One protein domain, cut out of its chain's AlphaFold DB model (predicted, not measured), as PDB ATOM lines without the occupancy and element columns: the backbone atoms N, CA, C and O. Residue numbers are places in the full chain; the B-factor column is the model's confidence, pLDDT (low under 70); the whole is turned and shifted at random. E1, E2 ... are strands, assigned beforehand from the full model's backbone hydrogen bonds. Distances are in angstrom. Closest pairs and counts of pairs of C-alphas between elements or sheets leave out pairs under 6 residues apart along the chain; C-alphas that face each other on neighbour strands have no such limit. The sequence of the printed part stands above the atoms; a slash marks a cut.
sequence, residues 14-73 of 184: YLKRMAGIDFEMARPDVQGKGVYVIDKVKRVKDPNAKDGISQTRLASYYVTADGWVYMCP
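This is residues 14 to 73 of the 184 residues of the protein "Mediator of RNA polymerase II transcription subunit 6" of Guillardia theta (strain CCMP2712) (UniProt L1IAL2). What shape does the printed part make? It is a long, narrow ribbon of antiparallel strands, strongly twisted: E1, E2 and E3 run side by side along its length, and the short E4 continues the sheet beside residues 60 to 63 of E3, at one end of the ribbon. No named helix covers either face of this one sheet, and the links E1 to E2 and E3 to E4 turn at one end while the link E2 to E3 turns at the other. What is it made of, and how spread out is it? The 60 printed residues hold four named strands, E1, E2, E3 and E4 along the chain and in the same order across the sheet, and the class is all strand. The whole is loose, with a radius of gyration of the C-alphas of 13.6 A, and a rod with spans of 41 by 20 by 16 A.

Where does the first strand lie? E1 is residues 20 to 27, from C-alpha 20 at (350.101, 615.512, 469.335), and is 21.1 A long. Which strands are longest? E2, residues 36 to 45, measures 27.8 A, and E3, residues 53 to 63, measures 27.0 A and bends by 61 degrees at residue 58. Where does the last strand end? E4, residues 69 to 72, ends with C-alpha 72 at (329.285, 613.014, 467.378).

How does the sheet begin? Edge strand E1 and inner strand E2 are an antiparallel hairpin at 145 degrees; the C-alphas of Met 25 and Ile 38 face each other at 4.5 A, and N 39 and O 24 are within hydrogen-bond range at 2.8 A. How does it go on? E2 and E3 are an antiparallel hairpin at 160 degrees, with C-alphas 39 and 60 facing each other at 4.3 A and N 61 and O 38 within hydrogen-bond range at 2.7 A. Where does it end? E3 and edge strand E4 are an antiparallel hairpin at 124 degrees, with C-alphas 61 and 71 facing each other at 4.5 A and N 70 and O 62 within hydrogen-bond range at 2.8 A. E1 and E4 are apart, and E1 to E4 in turn form a meander, each strand the antiparallel neighbour of the one before.

How large is it? The two C-alphas farthest apart, those of Asn 48 and Asp 66, are 42.4 A apart. Are there cuts or long links? The printed part has no cut; the link E3 to E4 is tight, and the links E1 to E2 and E2 to E3 are short. Where is confidence low? The mean pLDDT of the printed part is 78.8, with residues 14 to 17, 28 to 34, 47 and 50 to 53 under 70.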
ATOM      1  N   TYR A  14     352.067 623.136 458.601       66.88
ATOM      2  CA  TYR A  14     352.714 623.269 459.907       66.88
ATOM      3  C   TYR A  14     352.155 622.250 460.902       66.88
ATOM      4  O   TYR A  14     352.906 621.484 461.505       66.88
ATOM      5  N   LEU A  15     350.825 622.150 460.975       62.97
ATOM      6  CA  LEU A  15     350.140 621.159 461.802       62.97
ATOM      7  C   LEU A  15     350.572 619.737 461.433       62.97
ATOM      8  O   LEU A  15     350.779 618.898 462.311       62.97
ATOM      9  N   LYS A  16     350.743 619.457 460.132       65.62
ATOM     10  CA  LYS A  16     351.171 618.141 459.631       65.62
ATOM     11  C   LYS A  16     352.559 617.722 460.097       65.62
ATOM     12  O   LYS A  16     352.879 616.567 459.902       65.62
ATOM     13  N   ARG A  17     353.378 618.605 460.675       66.31
ATOM     14  CA  ARG A  17     354.737 618.284 461.153       66.31
ATOM     15  C   ARG A  17     354.802 618.044 462.663       66.31
ATOM     16  O   ARG A  17     355.832 617.589 463.161       66.31
ATOM     17  N   MET A  18     353.725 618.335 463.393       70.75
ATOM     18  CA  MET A  18     353.674 618.194 464.847       70.75
ATOM     19  C   MET A  18     352.980 616.890 465.254       70.75
ATOM     20  O   MET A  18     351.905 616.550 464.759       70.75
ATOM     21  N   ALA A  19     353.612 616.152 466.170       77.06
ATOM     22  CA  ALA A  19     352.975 615.037 466.861       77.06
ATOM     23  C   ALA A  19     352.171 615.580 468.044       77.06
ATOM     24  O   ALA A  19     352.641 616.471 468.748       77.06
ATOM     25  N   GLY A  20     350.981 615.035 468.275       84.56
ATOM     26  CA  GLY A  20     350.101 615.512 469.335       84.56
ATOM     27  C   GLY A  20     348.624 615.339 469.019       84.56
ATOM     28  O   GLY A  20     348.239 614.579 468.130       84.56
ATOM     29  N   ILE A  21     347.797 616.033 469.796       86.00
ATOM     30  CA  ILE A  21     346.358 616.137 469.561       86.00
ATOM     31  C   ILE A  21     346.111 617.420 468.775       86.00
ATOM     32  O   ILE A  21     346.599 618.476 469.166       86.00
ATOM     33  N   ASP A  22     345.337 617.311 467.703       84.56
ATOM     34  CA  ASP A  22     344.989 618.422 466.824       84.56
ATOM     35  C   ASP A  22     343.487 618.404 466.501       84.56
ATOM     36  O   ASP A  22     342.821 617.367 466.623       84.56
ATOM     37  N   PHE A  23     342.958 619.560 466.107       85.44
ATOM     38  CA  PHE A  23     341.569 619.747 465.700       85.44
ATOM     39  C   PHE A  23     341.532 620.211 464.251       85.44
ATOM     40  O   PHE A  23     341.944 621.317 463.914       85.44
ATOM     41  N   GLU A  24     341.011 619.358 463.381       83.69
ATOM     42  CA  GLU A  24     340.979 619.609 461.948       83.69
ATOM     43  C   GLU A  24     339.547 619.813 461.475       83.69
ATOM     44  O   GLU A  24     338.658 619.023 461.789       83.69
ATOM     45  N   MET A  25     339.315 620.839 460.658       81.44
ATOM     46  CA  MET A  25     338.035 620.977 459.971       81.44
ATOM     47  C   MET A  25     337.934 619.896 458.889       81.44
ATOM     48  O   MET A  25     338.658 619.920 457.893       81.44
ATOM     49  N   ALA A  26     337.049 618.928 459.108       75.44
ATOM     50  CA  ALA A  26     336.914 617.742 458.271       75.44
ATOM     51  C   ALA A  26     335.996 617.982 457.072       75.44
ATOM     52  O   ALA A  26     336.266 617.504 455.969       75.44
ATOM     53  N   ARG A  27     334.904 618.724 457.287       72.94
ATOM     54  CA  ARG A  27     333.976 619.138 456.235       72.94
ATOM     55  C   ARG A  27     333.596 620.601 456.446       72.94
ATOM     56  O   ARG A  27     333.036 620.912 457.501       72.94
ATOM     57  N   PRO A  28     333.912 621.489 455.486       66.12
ATOM     58  CA  PRO A  28     333.304 622.809 455.460       66.12
ATOM     59  C   PRO A  28     331.800 622.656 455.208       66.12
ATOM     60  O   PRO A  28     331.388 621.674 454.593       66.12
ATOM     61  N   ASP A  29     331.034 623.607 455.743       69.75
ATOM     62  CA  ASP A  29     329.568 623.689 455.786       69.75
ATOM     63  C   ASP A  29     328.803 622.610 454.997       69.75
ATOM     64  O   ASP A  29     328.797 622.582 453.760       69.75
ATOM     65  N   VAL A  30     328.119 621.724 455.723       62.47
ATOM     66  CA  VAL A  30     327.247 620.720 455.111       62.47
ATOM     67  C   VAL A  30     326.015 621.427 454.530       62.47
ATOM     68  O   VAL A  30     325.000 621.594 455.199       62.47
ATOM     69  N   GLN A  31     326.098 621.783 453.244       60.59
ATOM     70  CA  GLN A  31     324.982 622.245 452.403       60.59
ATOM     71  C   GLN A  31     324.397 623.630 452.748       60.59
ATOM     72  O   GLN A  31     323.185 623.819 452.649       60.59
ATOM     73  N   GLY A  32     325.224 624.614 453.114       59.88
ATOM     74  CA  GLY A  32     324.749 625.998 453.283       59.88
ATOM     75  C   GLY A  32     323.913 626.216 454.547       59.88
ATOM     76  O   GLY A  32     323.097 627.134 454.592       59.88
ATOM     77  N   LYS A  33     324.059 625.339 455.548       64.12
ATOM     78  CA  LYS A  33     323.278 625.358 456.796       64.12
ATOM     79  C   LYS A  33     324.075 625.896 457.985       64.12
ATOM     80  O   LYS A  33     323.575 625.855 459.105       64.12
ATOM     81  N   GLY A  34     325.298 626.377 457.757       68.44
ATOM     82  CA  GLY A  34     326.201 626.850 458.803       68.44
ATOM     83  C   GLY A  34     326.650 625.744 459.761       68.44
ATOM     84  O   GLY A  34     326.934 626.030 460.918       68.44
ATOM     85  N   VAL A  35     326.696 624.481 459.310       79.69
ATOM     86  CA  VAL A  35     327.120 623.353 460.157       79.69
ATOM     87  C   VAL A  35     328.510 622.878 459.754       79.69
ATOM     88  O   VAL A  35     328.698 622.309 458.678       79.69
ATOM     89  N   TYR A  36     329.479 623.047 460.648       83.25
ATOM     90  CA  TYR A  36     330.868 622.639 460.455       83.25
ATOM     91  C   TYR A  36     331.159 621.328 461.179       83.25
ATOM     92  O   TYR A  36     330.659 621.081 462.276       83.25
ATOM     93  N   VAL A  37     332.012 620.493 460.585       85.44
ATOM     94  CA  VAL A  37     332.501 619.275 461.242       85.44
ATOM     95  C   VAL A  37     333.971 619.441 461.594       85.44
ATOM     96  O   VAL A  37     334.801 619.658 460.707       85.44
ATOM     97  N   ILE A  38     334.289 619.300 462.878       89.12
ATOM     98  CA  ILE A  38     335.651 619.348 463.411       89.12
ATOM     99  C   ILE A  38     336.019 617.959 463.924       89.12
ATOM    100  O   ILE A  38     335.358 617.418 464.805       89.12
ATOM    101  N   ASP A  39     337.093 617.381 463.407       89.50
ATOM    102  CA  ASP A  39     337.645 616.127 463.899       89.50
ATOM    103  C   ASP A  39     338.751 616.398 464.916       89.50
ATOM    104  O   ASP A  39     339.698 617.131 464.644       89.50
ATOM    105  N   LYS A  40     338.670 615.740 466.072       90.06
ATOM    106  CA  LYS A  40     339.791 615.603 466.997       90.06
ATOM    107  C   LYS A  40     340.623 614.408 466.586       90.06
ATOM    108  O   LYS A  40     340.143 613.273 466.509       90.06
ATOM    109  N   VAL A  41     341.895 614.669 466.369       89.00
ATOM    110  CA  VAL A  41     342.826 613.745 465.749       89.00
ATOM    111  C   VAL A  41     344.055 613.610 466.636       89.00
ATOM    112  O   VAL A  41     344.541 614.589 467.189       89.00
ATOM    113  N   LYS A  42     344.579 612.391 466.761       88.44
ATOM    114  CA  LYS A  42     345.904 612.136 467.322       88.44
ATOM    115  C   LYS A  42     346.877 611.840 466.191       88.44
ATOM    116  O   LYS A  42     346.646 610.929 465.399       88.44
ATOM    117  N   ARG A  43     347.963 612.600 466.139       84.56
ATOM    118  CA  ARG A  43     349.073 612.414 465.209       84.56
ATOM    119  C   ARG A  43     350.266 611.858 465.966       84.56
ATOM    120  O   ARG A  43     350.692 612.432 466.968       84.56
ATOM    121  N   VAL A  44     350.790 610.732 465.502       84.06
ATOM    122  CA  VAL A  44     351.958 610.061 466.079       84.06
ATOM    123  C   VAL A  44     353.027 609.988 465.001       84.06
ATOM    124  O   VAL A  44     352.717 609.633 463.869       84.06
ATOM    125  N   LYS A  45     354.275 610.339 465.331       79.06
ATOM    126  CA  LYS A  45     355.396 610.122 464.410       79.06
ATOM    127  C   LYS A  45     355.579 608.623 464.228       79.06
ATOM    128  O   LYS A  45     355.811 607.919 465.205       79.06
ATOM    129  N   ASP A  46     355.452 608.166 462.995       75.31
ATOM    130  CA  ASP A  46     355.618 606.769 462.635       75.31
ATOM    131  C   ASP A  46     356.695 606.689 461.547       75.31
ATOM    132  O   ASP A  46     356.478 607.217 460.451       75.31
ATOM    133  N   PRO A  47     357.860 606.079 461.833       68.00
ATOM    134  CA  PRO A  47     358.951 605.972 460.870       68.00
ATOM    135  C   PRO A  47     358.583 605.146 459.628       68.00
ATOM    136  O   PRO A  47     359.266 605.260 458.616       68.00
ATOM    137  N   ASN A  48     357.502 604.356 459.677       72.12
ATOM    138  CA  ASN A  48     357.049 603.522 458.562       72.12
ATOM    139  C   ASN A  48     355.912 604.154 457.738       72.12
ATOM    140  O   ASN A  48     355.512 603.605 456.710       72.12
ATOM    141  N   ALA A  49     355.362 605.294 458.166       70.62
ATOM    142  CA  ALA A  49     354.321 605.996 457.419       70.62
ATOM    143  C   ALA A  49     354.932 606.828 456.276       70.62
ATOM    144  O   ALA A  49     355.966 607.465 456.452       70.62
ATOM    145  N   LYS A  50     354.258 606.894 455.118       65.44
ATOM    146  CA  LYS A  50     354.735 607.631 453.924       65.44
ATOM    147  C   LYS A  50     355.068 609.109 454.188       65.44
ATOM    148  O   LYS A  50     356.006 609.625 453.596       65.44
ATOM    149  N   ASP A  51     354.334 609.749 455.100       66.81
ATOM    150  CA  ASP A  51     354.533 611.152 455.498       66.81
ATOM    151  C   ASP A  51     355.260 611.289 456.857       66.81
ATOM    152  O   ASP A  51     355.333 612.377 457.427       66.81
ATOM    153  N   GLY A  52     355.754 610.182 457.428       64.62
ATOM    154  CA  GLY A  52     356.390 610.128 458.750       64.62
ATOM    155  C   GLY A  52     355.437 610.313 459.939       64.62
ATOM    156  O   GLY A  52     355.883 610.338 461.090       64.62
ATOM    157  N   ILE A  53     354.130 610.470 459.692       69.75
ATOM    158  CA  ILE A  53     353.097 610.691 460.712       69.75
ATOM    159  C   ILE A  53     351.877 609.811 460.431       69.75
ATOM    160  O   ILE A  53     351.287 609.855 459.354       69.75
ATOM    161  N   SER A  54     351.484 609.034 461.438       79.25
ATOM    162  CA  SER A  54     350.241 608.269 461.487       79.25
ATOM    163  C   SER A  54     349.138 609.095 462.151       79.25
ATOM    164  O   SER A  54     349.368 609.770 463.161       79.25
ATOM    165  N   GLN A  55     347.937 609.055 461.574       82.44
ATOM    166  CA  GLN A  55     346.785 609.848 461.992       82.44
ATOM    167  C   GLN A  55     345.649 608.935 462.466       82.44
ATOM    168  O   GLN A  55     345.109 608.149 461.691       82.44
ATOM    169  N   THR A  56     345.229 609.074 463.724       84.31
ATOM    170  CA  THR A  56     344.068 608.361 464.280       84.31
ATOM    171  C   THR A  56     342.989 609.354 464.691       84.31
ATOM    172  O   THR A  56     343.233 610.259 465.489       84.31
ATOM    173  N   ARG A  57     341.771 609.188 464.167       83.12
ATOM    174  CA  ARG A  57     340.615 609.993 464.578       83.12
ATOM    175  C   ARG A  57     340.136 609.537 465.957       83.12
ATOM    176  O   ARG A  57     339.858 608.358 466.147       83.12
ATOM    177  N   LEU A  58     340.030 610.470 466.902       87.25
ATOM    178  CA  LEU A  58     339.548 610.201 468.259       87.25
ATOM    179  C   LEU A  58     338.051 610.490 468.401       87.25
ATOM    180  O   LEU A  58     337.327 609.707 469.004       87.25
ATOM    181  N   ALA A  59     337.598 611.625 467.869       88.06
ATOM    182  CA  ALA A  59     336.204 612.051 467.935       88.06
ATOM    183  C   ALA A  59     335.895 613.047 466.814       88.06
ATOM    184  O   ALA A  59     336.803 613.694 466.296       88.06
ATOM    185  N   SER A  60     334.616 613.196 466.486       88.81
ATOM    186  CA  SER A  60     334.119 614.240 465.587       88.81
ATOM    187  C   SER A  60     333.147 615.130 466.351       88.81
ATOM    188  O   SER A  60     332.422 614.651 467.222       88.81
ATOM    189  N   TYR A  61     333.119 616.412 466.023       89.88
ATOM    190  CA  TYR A  61     332.257 617.420 466.622       89.88
ATOM    191  C   TYR A  61     331.479 618.131 465.520       89.88
ATOM    192  O   TYR A  61     332.047 618.484 464.487       89.88
ATOM    193  N   TYR A  62     330.189 618.345 465.750       88.38
ATOM    194  CA  TYR A  62     329.336 619.186 464.922       88.38
ATOM    195  C   TYR A  62     329.240 620.558 465.571       88.38
ATOM    196  O   TYR A  62     328.798 620.666 466.712       88.38
ATOM    197  N   VAL A  63     329.651 621.587 464.845       87.12
ATOM    198  CA  VAL A  63     329.450 622.984 465.219       87.12
ATOM    199  C   VAL A  63     328.290 623.502 464.396       87.12
ATOM    200  O   VAL A  63     328.314 623.420 463.173       87.12
ATOM    201  N   THR A  64     327.263 623.980 465.068       86.50
ATOM    202  CA  THR A  64     326.044 624.515 464.454       86.50
ATOM    203  C   THR A  64     326.181 626.008 464.156       86.50
ATOM    204  O   THR A  64     327.109 626.658 464.640       86.50
ATOM    205  N   ALA A  65     325.274 626.550 463.340       81.88
ATOM    206  CA  ALA A  65     325.336 627.939 462.871       81.88
ATOM    207  C   ALA A  65     325.197 628.962 464.008       81.88
ATOM    208  O   ALA A  65     325.765 630.047 463.959       81.88
ATOM    209  N   ASP A  66     324.456 628.587 465.045       84.88
ATOM    210  CA  ASP A  66     324.256 629.305 466.299       84.88
ATOM    211  C   ASP A  66     325.391 629.076 467.316       84.88
ATOM    212  O   ASP A  66     325.359 629.618 468.419       84.88
ATOM    213  N   GLY A  67     326.433 628.328 466.937       83.19
ATOM    214  CA  GLY A  67     327.669 628.181 467.703       83.19
ATOM    215  C   GLY A  67     327.672 627.043 468.722       83.19
ATOM    216  O   GLY A  67     328.674 626.867 469.419       83.19
ATOM    217  N   TRP A  68     326.615 626.227 468.809       87.81
ATOM    218  CA  TRP A  68     326.635 625.051 469.682       87.81
ATOM    219  C   TRP A  68     327.521 623.956 469.116       87.81
ATOM    220  O   TRP A  68     327.507 623.671 467.914       87.81
ATOM    221  N   VAL A  69     328.252 623.301 470.014       88.94
ATOM    222  CA  VAL A  69     329.165 622.211 469.686       88.94
ATOM    223  C   VAL A  69     328.636 620.914 470.279       88.94
ATOM    224  O   VAL A  69     328.550 620.757 471.496       88.94
ATOM    225  N   TYR A  70     328.332 619.954 469.413       89.31
ATOM    226  CA  TYR A  70     327.890 618.617 469.792       89.31
ATOM    227  C   TYR A  70     328.974 617.603 469.459       89.31
ATOM    228  O   TYR A  70     329.498 617.579 468.347       89.31
ATOM    229  N   MET A  71     329.299 616.716 470.396       88.38
ATOM    230  CA  MET A  71     330.155 615.573 470.092       88.38
ATOM    231  C   MET A  71     329.352 614.538 469.299       88.38
ATOM    232  O   MET A  71     328.286 614.112 469.741       88.38
ATOM    233  N   CYS A  72     329.867 614.103 468.151       85.19
ATOM    234  CA  CYS A  72     329.285 613.014 467.378       85.19
ATOM    235  C   CYS A  72     329.476 611.696 468.143       85.19
ATOM    236  O   CYS A  72     330.618 611.251 468.310       85.19
ATOM    237  N   PRO A  73     328.399 611.034 468.596       85.44
ATOM    238  CA  PRO A  73     328.530 609.711 469.178       85.44
ATOM    239  C   PRO A  73     328.937 608.704 468.088       85.44
ATOM    240  O   PRO A  73     328.516 608.831 466.933       85.44
TER     241      PRO A  73